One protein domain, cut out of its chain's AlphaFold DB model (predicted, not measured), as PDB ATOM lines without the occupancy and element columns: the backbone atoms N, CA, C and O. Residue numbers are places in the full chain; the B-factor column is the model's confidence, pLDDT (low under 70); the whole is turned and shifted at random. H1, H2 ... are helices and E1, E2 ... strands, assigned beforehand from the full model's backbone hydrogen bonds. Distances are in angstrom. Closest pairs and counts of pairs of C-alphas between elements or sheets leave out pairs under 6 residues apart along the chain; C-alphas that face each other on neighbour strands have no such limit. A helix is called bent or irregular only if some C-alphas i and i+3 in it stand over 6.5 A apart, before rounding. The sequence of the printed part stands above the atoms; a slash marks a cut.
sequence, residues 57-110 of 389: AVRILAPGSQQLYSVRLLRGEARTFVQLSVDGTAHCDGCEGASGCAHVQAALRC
ATOM      1  N   ALA A  57      -5.023  43.084  17.743       92.94
ATOM      2  CA  ALA A  57      -6.170  42.214  17.518       92.94
ATOM      3  C   ALA A  57      -7.423  42.840  18.139       92.94
ATOM      4  O   ALA A  57      -7.369  43.367  19.250       92.94
ATOM      5  N   VAL A  58      -8.542  42.792  17.414       95.12
ATOM      6  CA  VAL A  58      -9.845  43.284  17.877       95.12
ATOM      7  C   VAL A  58     -10.932  42.311  17.439       95.12
ATOM      8  O   VAL A  58     -11.041  42.010  16.250       95.12
ATOM      9  N   ARG A  59     -11.742  41.834  18.387       95.25
ATOM     10  CA  ARG A  59     -12.872  40.937  18.122       95.25
ATOM     11  C   ARG A  59     -14.013  41.684  17.433       95.25
ATOM     12  O   ARG A  59     -14.429  42.734  17.911       95.25
ATOM     13  N   ILE A  60     -14.530  41.138  16.342       94.94
ATOM     14  CA  ILE A  60     -15.660  41.679  15.580       94.94
ATOM     15  C   ILE A  60     -16.964  41.128  16.160       94.94
ATOM     16  O   ILE A  60     -17.038  39.971  16.573       94.94
ATOM     17  N   LEU A  61     -18.001  41.960  16.187       92.19
ATOM     18  CA  LEU A  61     -19.362  41.552  16.516       92.19
ATOM     19  C   LEU A  61     -19.972  40.853  15.296       92.19
ATOM     20  O   LEU A  61     -20.490  41.515  14.398       92.19
ATOM     21  N   ALA A  62     -19.864  39.531  15.239       85.38
ATOM     22  CA  ALA A  62     -20.501  38.706  14.219       85.38
ATOM     23  C   ALA A  62     -21.696  37.950  14.828       85.38
ATOM     24  O   ALA A  62     -21.615  37.552  15.993       85.38
ATOM     25  N   PRO A  63     -22.798  37.750  14.086       75.62
ATOM     26  CA  PRO A  63     -23.843  36.833  14.518       75.62
ATOM     27  C   PRO A  63     -23.378  35.384  14.361       75.62
ATOM     28  O   PRO A  63     -22.784  35.022  13.349       75.62
ATOM     29  N   GLY A  64     -23.658  34.561  15.371       75.62
ATOM     30  CA  GLY A  64     -23.279  33.147  15.420       75.62
ATOM     31  C   GLY A  64     -22.286  32.814  16.538       75.62
ATOM     32  O   GLY A  64     -21.900  33.666  17.337       75.62
ATOM     33  N   SER A  65     -21.891  31.541  16.606       69.44
ATOM     34  CA  SER A  65     -20.950  31.005  17.604       69.44
ATOM     35  C   SER A  65     -19.475  31.177  17.220       69.44
ATOM     36  O   SER A  65     -18.589  30.966  18.048       69.44
ATOM     37  N   GLN A  66     -19.195  31.573  15.977       79.69
ATOM     38  CA  GLN A  66     -17.839  31.746  15.463       79.69
ATOM     39  C   GLN A  66     -17.230  33.059  15.960       79.69
ATOM     40  O   GLN A  66     -17.856  34.120  15.905       79.69
ATOM     41  N   GLN A  67     -15.987  33.010  16.442       91.00
ATOM     42  CA  GLN A  67     -15.298  34.201  16.928       91.00
ATOM     43  C   GLN A  67     -14.396  34.771  15.837       91.00
ATOM     44  O   GLN A  67     -13.352  34.203  15.520       91.00
ATOM     45  N   LEU A  68     -14.786  35.916  15.282       94.25
ATOM     46  CA  LEU A  68     -14.034  36.597  14.234       94.25
ATOM     47  C   LEU A  68     -13.220  37.762  14.805       94.25
ATOM     48  O   LEU A  68     -13.723  38.567  15.590       94.25
ATOM     49  N   TYR A  69     -11.969  37.894  14.376       95.50
ATOM     50  CA  TYR A  69     -11.035  38.924  14.824       95.50
ATOM     51  C   TYR A  69     -10.418  39.651  13.631       95.50
ATOM     52  O   TYR A  69     -10.049  39.032  12.642       95.50
ATOM     53  N   SER A  70     -10.241  40.970  13.741       95.56
ATOM     54  CA  SER A  70      -9.364  41.739  12.856       95.56
ATOM     55  C   SER A  70      -8.003  41.905  13.517       95.56
ATOM     56  O   SER A  70      -7.899  42.552  14.562       95.56
ATOM     57  N   VAL A  71      -6.961  41.369  12.889       94.62
ATOM     58  CA  VAL A  71      -5.615  41.296  13.461       94.62
ATOM     59  C   VAL A  71      -4.603  42.002  12.569       94.62
ATOM     60  O   VAL A  71      -4.694  41.959  11.345       94.62
ATOM     61  N   ARG A  72      -3.625  42.662  13.191       91.69
ATOM     62  CA  ARG A  72      -2.430  43.206  12.535       91.69
ATOM     63  C   ARG A  72      -1.218  43.050  13.446       91.69
ATOM     64  O   ARG A  72      -1.289  43.451  14.607       91.69
ATOM     65  N   LEU A  73      -0.105  42.533  12.932       87.69
ATOM     66  CA  LEU A  73       1.100  42.295  13.733       87.69
ATOM     67  C   LEU A  73       1.956  43.555  13.866       87.69
ATOM     68  O   LEU A  73       2.326  43.920  14.982       87.69
ATOM     69  N   LEU A  74       2.217  44.260  12.760       81.19
ATOM     70  CA  LEU A  74       3.019  45.483  12.752       81.19
ATOM     71  C   LEU A  74       2.256  46.693  12.208       81.19
ATOM     72  O   LEU A  74       1.357  46.623  11.372       81.19
ATOM     73  N   ARG A  75       2.630  47.886  12.679       70.38
ATOM     74  CA  ARG A  75       2.032  49.138  12.200       70.38
ATOM     75  C   ARG A  75       2.483  49.416  10.763       70.38
ATOM     76  O   ARG A  75       3.646  49.734  10.557       70.38
ATOM     77  N   GLY A  76       1.538  49.415   9.829       69.50
ATOM     78  CA  GLY A  76       1.792  49.627   8.398       69.50
ATOM     79  C   GLY A  76       1.405  48.416   7.557       69.50
ATOM     80  O   GLY A  76       1.110  48.580   6.382       69.50
ATOM     81  N   GLU A  77       1.307  47.240   8.181       81.06
ATOM     82  CA  GLU A  77       0.757  46.044   7.548       81.06
ATOM     83  C   GLU A  77      -0.763  46.142   7.399       81.06
ATOM     84  O   GLU A  77      -1.453  46.827   8.176       81.06
ATOM     85  N   ALA A  78      -1.277  45.434   6.393       84.12
ATOM     86  CA  ALA A  78      -2.703  45.225   6.222       84.12
ATOM     87  C   ALA A  78      -3.269  44.443   7.417       84.12
ATOM     88  O   ALA A  78      -2.593  43.615   8.027       84.12
ATOM     89  N   ARG A  79      -4.520  44.739   7.773       91.19
ATOM     90  CA  ARG A  79      -5.269  43.906   8.717       91.19
ATOM     91  C   ARG A  79      -5.757  42.663   7.983       91.19
ATOM     92  O   ARG A  79      -6.128  42.756   6.819       91.19
ATOM     93  N   THR A  80      -5.795  41.542   8.685       93.12
ATOM     94  CA  THR A  80      -6.379  40.286   8.208       93.12
ATOM     95  C   THR A  80      -7.476  39.814   9.159       93.12
ATOM     96  O   THR A  80      -7.586  40.331  10.280       93.12
ATOM     97  N   PHE A  81      -8.314  38.888   8.702       94.88
ATOM     98  CA  PHE A  81      -9.285  38.215   9.549       94.88
ATOM     99  C   PHE A  81      -8.703  36.919  10.111       94.88
ATOM    100  O   PHE A  81      -7.965  36.194   9.446       94.88
ATOM    101  N   VAL A  82      -9.022  36.664  11.376       95.06
ATOM    102  CA  VAL A  82      -8.754  35.398  12.051       95.06
ATOM    103  C   VAL A  82     -10.060  34.894  12.629       95.06
ATOM    104  O   VAL A  82     -10.725  35.612  13.376       95.06
ATOM    105  N   GLN A  83     -10.406  33.659  12.308       93.94
ATOM    106  CA  GLN A  83     -11.587  32.979  12.800       93.94
ATOM    107  C   GLN A  83     -11.174  31.889  13.785       93.94
ATOM    108  O   GLN A  83     -10.308  31.070  13.485       93.94
ATOM    109  N   LEU A  84     -11.788  31.891  14.967       92.25
ATOM    110  CA  LEU A  84     -11.628  30.852  15.979       92.25
ATOM    111  C   LEU A  84     -12.966  30.131  16.158       92.25
ATOM    112  O   LEU A  84     -13.989  30.761  16.455       92.25
ATOM    113  N   SER A  85     -12.947  28.819  15.966       88.00
ATOM    114  CA  SER A  85     -14.095  27.938  16.169       88.00
ATOM    115  C   SER A  85     -14.140  27.434  17.608       88.00
ATOM    116  O   SER A  85     -13.123  27.369  18.299       88.00
ATOM    117  N   VAL A  86     -15.328  27.022  18.049       81.06
ATOM    118  CA  VAL A  86     -15.531  26.401  19.368       81.06
ATOM    119  C   VAL A  86     -14.772  25.081  19.530       81.06
ATOM    120  O   VAL A  86     -14.304  24.796  20.626       81.06
ATOM    121  N   ASP A  87     -14.538  24.350  18.437       82.94
ATOM    122  CA  ASP A  87     -13.797  23.078  18.435       82.94
ATOM    123  C   ASP A  87     -12.267  23.261  18.524       82.94
ATOM    124  O   ASP A  87     -11.500  22.323  18.317       82.94
ATOM    125  N   GLY A  88     -11.793  24.486  18.780       79.75
ATOM    126  CA  GLY A  88     -10.369  24.811  18.895       79.75
ATOM    127  C   GLY A  88      -9.640  24.973  17.558       79.75
ATOM    128  O   GLY A  88      -8.440  25.253  17.547       79.75
ATOM    129  N   THR A  89     -10.340  24.843  16.427       87.50
ATOM    130  CA  THR A  89      -9.772  25.135  15.107       87.50
ATOM    131  C   THR A  89      -9.646  26.643  14.893       87.50
ATOM    132  O   THR A  89     -10.514  27.428  15.277       87.50
ATOM    133  N   ALA A  90      -8.537  27.059  14.282       91.44
ATOM    134  CA  ALA A  90      -8.252  28.453  13.974       91.44
ATOM    135  C   ALA A  90      -7.908  28.601  12.494       91.44
ATOM    136  O   ALA A  90      -7.135  27.807  11.957       91.44
ATOM    137  N   HIS A  91      -8.451  29.631  11.857       92.81
ATOM    138  CA  HIS A  91      -8.212  29.958  10.458       92.81
ATOM    139  C   HIS A  91      -7.752  31.412  10.340       92.81
ATOM    140  O   HIS A  91      -8.314  32.299  10.981       92.81
ATOM    141  N   CYS A  92      -6.711  31.662   9.549       92.88
ATOM    142  CA  CYS A  92      -6.160  32.996   9.321       92.88
ATOM    143  C   CYS A  92      -6.056  33.274   7.821       92.88
ATOM    144  O   CYS A  92      -5.158  32.747   7.162       92.88
ATOM    145  N   ASP A  93      -6.895  34.173   7.311       90.31
ATOM    146  CA  ASP A  93      -6.988  34.489   5.879       90.31
ATOM    147  C   ASP A  93      -5.653  35.000   5.320       90.31
ATOM    148  O   ASP A  93      -5.225  34.640   4.230       90.31
ATOM    149  N   GLY A  94      -4.941  35.822   6.096       87.81
ATOM    150  CA  GLY A  94      -3.674  36.438   5.687       87.81
ATOM    151  C   GLY A  94      -2.473  35.495   5.711       87.81
ATOM    152  O   GLY A  94      -1.372  35.913   5.364       87.81
ATOM    153  N   CYS A  95      -2.656  34.253   6.161       89.19
ATOM    154  CA  CYS A  95      -1.627  33.213   6.169       89.19
ATOM    155  C   CYS A  95      -2.151  31.930   5.514       89.19
ATOM    156  O   CYS A  95      -1.816  30.842   5.981       89.19
ATOM    157  N   GLU A  96      -3.020  32.067   4.507       86.50
ATOM    158  CA  GLU A  96      -3.565  30.949   3.717       86.50
ATOM    159  C   GLU A  96      -4.199  29.849   4.593       86.50
ATOM    160  O   GLU A  96      -4.121  28.659   4.306       86.50
ATOM    161  N   GLY A  97      -4.818  30.250   5.708       83.25
ATOM    162  CA  GLY A  97      -5.504  29.349   6.629       83.25
ATOM    163  C   GLY A  97      -4.645  28.730   7.731       83.25
ATOM    164  O   GLY A  97      -5.146  27.887   8.471       83.25
ATOM    165  N   ALA A  98      -3.391  29.158   7.908       85.06
ATOM    166  CA  ALA A  98      -2.526  28.642   8.969       85.06
ATOM    167  C   ALA A  98      -3.106  28.868  10.383       85.06
ATOM    168  O   ALA A  98      -3.349  30.002  10.803       85.06
ATOM    169  N   SER A  99      -3.235  27.786  11.155       85.69
ATOM    170  CA  SER A  99      -3.793  27.779  12.518       85.69
ATOM    171  C   SER A  99      -2.777  28.127  13.618       85.69
ATOM    172  O   SER A  99      -3.154  28.522  14.716       85.69
ATOM    173  N   GLY A 100      -1.474  28.015  13.338       86.94
ATOM    174  CA  GLY A 100      -0.389  28.251  14.304       86.94
ATOM    175  C   GLY A 100       0.316  29.605  14.176       86.94
ATOM    176  O   GLY A 100       1.361  29.815  14.792       86.94
ATOM    177  N   CYS A 101      -0.190  30.519  13.347       91.00
ATOM    178  CA  CYS A 101       0.533  31.743  13.011       91.00
ATOM    179  C   CYS A 101       0.474  32.803  14.129       91.00
ATOM    180  O   CYS A 101      -0.362  32.769  15.039       91.00
ATOM    181  N   ALA A 102       1.343  33.813  14.032       90.50
ATOM    182  CA  ALA A 102       1.365  34.926  14.981       90.50
ATOM    183  C   ALA A 102       0.032  35.704  15.028       90.50
ATOM    184  O   ALA A 102      -0.304  36.258  16.076       90.50
ATOM    185  N   HIS A 103      -0.751  35.723  13.939       93.00
ATOM    186  CA  HIS A 103      -2.081  36.343  13.925       93.00
ATOM    187  C   HIS A 103      -3.076  35.581  14.803       93.00
ATOM    188  O   HIS A 103      -3.777  36.204  15.599       93.00
ATOM    189  N   VAL A 104      -3.093  34.245  14.722       92.88
ATOM    190  CA  VAL A 104      -3.926  33.397  15.591       92.88
ATOM    191  C   VAL A 104      -3.524  33.572  17.047       92.88
ATOM    192  O   VAL A 104      -4.372  33.798  17.907       92.88
ATOM    193  N   GLN A 105      -2.221  33.579  17.328       91.06
ATOM    194  CA  GLN A 105      -1.712  33.816  18.680       91.06
ATOM    195  C   GLN A 105      -2.092  35.196  19.231       91.06
ATOM    196  O   GLN A 105      -2.295  35.334  20.438       91.06
ATOM    197  N   ALA A 106      -2.189  36.216  18.377       91.50
ATOM    198  CA  ALA A 106      -2.666  37.539  18.764       91.50
ATOM    199  C   ALA A 106      -4.189  37.565  18.983       91.50
ATOM    200  O   ALA A 106      -4.643  38.201  19.933       91.50
ATOM    201  N   ALA A 107      -4.966  36.856  18.158       92.88
ATOM    202  CA  ALA A 107      -6.413  36.710  18.329       92.88
ATOM    203  C   ALA A 107      -6.768  35.982  19.635       92.88
ATOM    204  O   ALA A 107      -7.596  36.471  20.396       92.88
ATOM    205  N   LEU A 108      -6.076  34.884  19.958       91.06
ATOM    206  CA  LEU A 108      -6.268  34.129  21.205       91.06
ATOM    207  C   LEU A 108      -5.988  34.961  22.467       91.06
ATOM    208  O   LEU A 108      -6.561  34.708  23.520       91.06
ATOM    209  N   ARG A 109      -5.107  35.964  22.372       90.31
ATOM    210  CA  ARG A 109      -4.761  36.880  23.477       90.31
ATOM    211  C   ARG A 109      -5.571  38.179  23.447       90.31
ATOM    212  O   ARG A 109      -5.291  39.096  24.220       90.31
ATOM    213  N   CYS A 110      -6.525  38.303  22.529       90.50
ATOM    214  CA  CYS A 110      -7.281  39.525  22.319       90.50
ATOM    215  C   CYS A 110      -8.327  39.729  23.422       90.50
ATOM    216  O   CYS A 110      -9.265  38.949  23.549       90.50
TER     217      CYS A 110
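Overview. This is residues 57 to 110 of the 389 residues of the protein "uncharacterized protein C2orf42 homolog" of Ixodes scapularis (UniProt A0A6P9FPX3). A small, twisted antiparallel sheet of four strands, folded as hairpins one after another, has a single short helix, H1, packed slantwise over one face, above the two inner strands E2 and E3. The turns between the strands lie at the two ends of the long axis, and the stretch after E4 leads round to H1, with the last printed residue back near the first. The printed part has 54 residues with four named strands and then one named helix, in the order E1 E2 E3 E4 H1, and the sheet's order is the same. The class is mixed, helices and strands, with under half of the residues in named elements. The whole is compact, with a radius of gyration of the C-alphas of 10.2 A and spans of 31 by 22 by 18 A.

Along the chain. E1, residues 57 to 59, begins at C-alpha 57 at (-6.170, 42.214, 17.518). E2, residues 67 to 72, is the longest strand by residues and measures 16.3 A from first to last C-alpha. E3, residues 80 to 84, measures 13.3 A. E4 is residues 90 to 92 and ends at C-alpha 92 at (-6.160, 32.996, 9.321). H1, residues 102 to 108, measures 9.9 A, is not bent and ends at C-alpha 108 at (-6.268, 34.129, 21.205).

Arrangement. The sheet is a meander, each strand the antiparallel neighbour of the one before. E1, an edge strand, forms a hairpin with E2 at 155 degrees between their directions, with N 58 and O 70 2.9 A apart, within hydrogen-bond range. E2 and E3, inner strands, form a hairpin at 147 degrees, with N 69 and O 82 at 2.8 A and N 82 and O 69 at 2.9 A, both within range. E3 and the edge strand E4 form a hairpin at 171 degrees, with N 83 and O 91 at 2.8 A, within range. E1 and E4 are apart. From edge to edge the strands' lines turn by 61 degrees. H1 is on the sheet at a height of 7.2 A. It lies over E3 and only just over E2, on which 3 of its C-alphas fall. On the local plane it runs slantwise to the strands, at 44 degrees to E3. The closest C-alphas of E2 and H1 are those of Val 71 and His 103, 6.1 A apart. In H1 every O i to N i+4 pair is within hydrogen-bond range.

Size, cuts and confidence. The C-alphas of Gly 76 and Asp 87, the two farthest apart, are separated by 32.4 A, while those of Ala 57 and Cys 110 are 5.6 A apart. The printed part has no cut. The link from E3 to E4 is tight, and the other three are short. The mean pLDDT of the printed part is 88.1, and residues 65 and 76 are under 70.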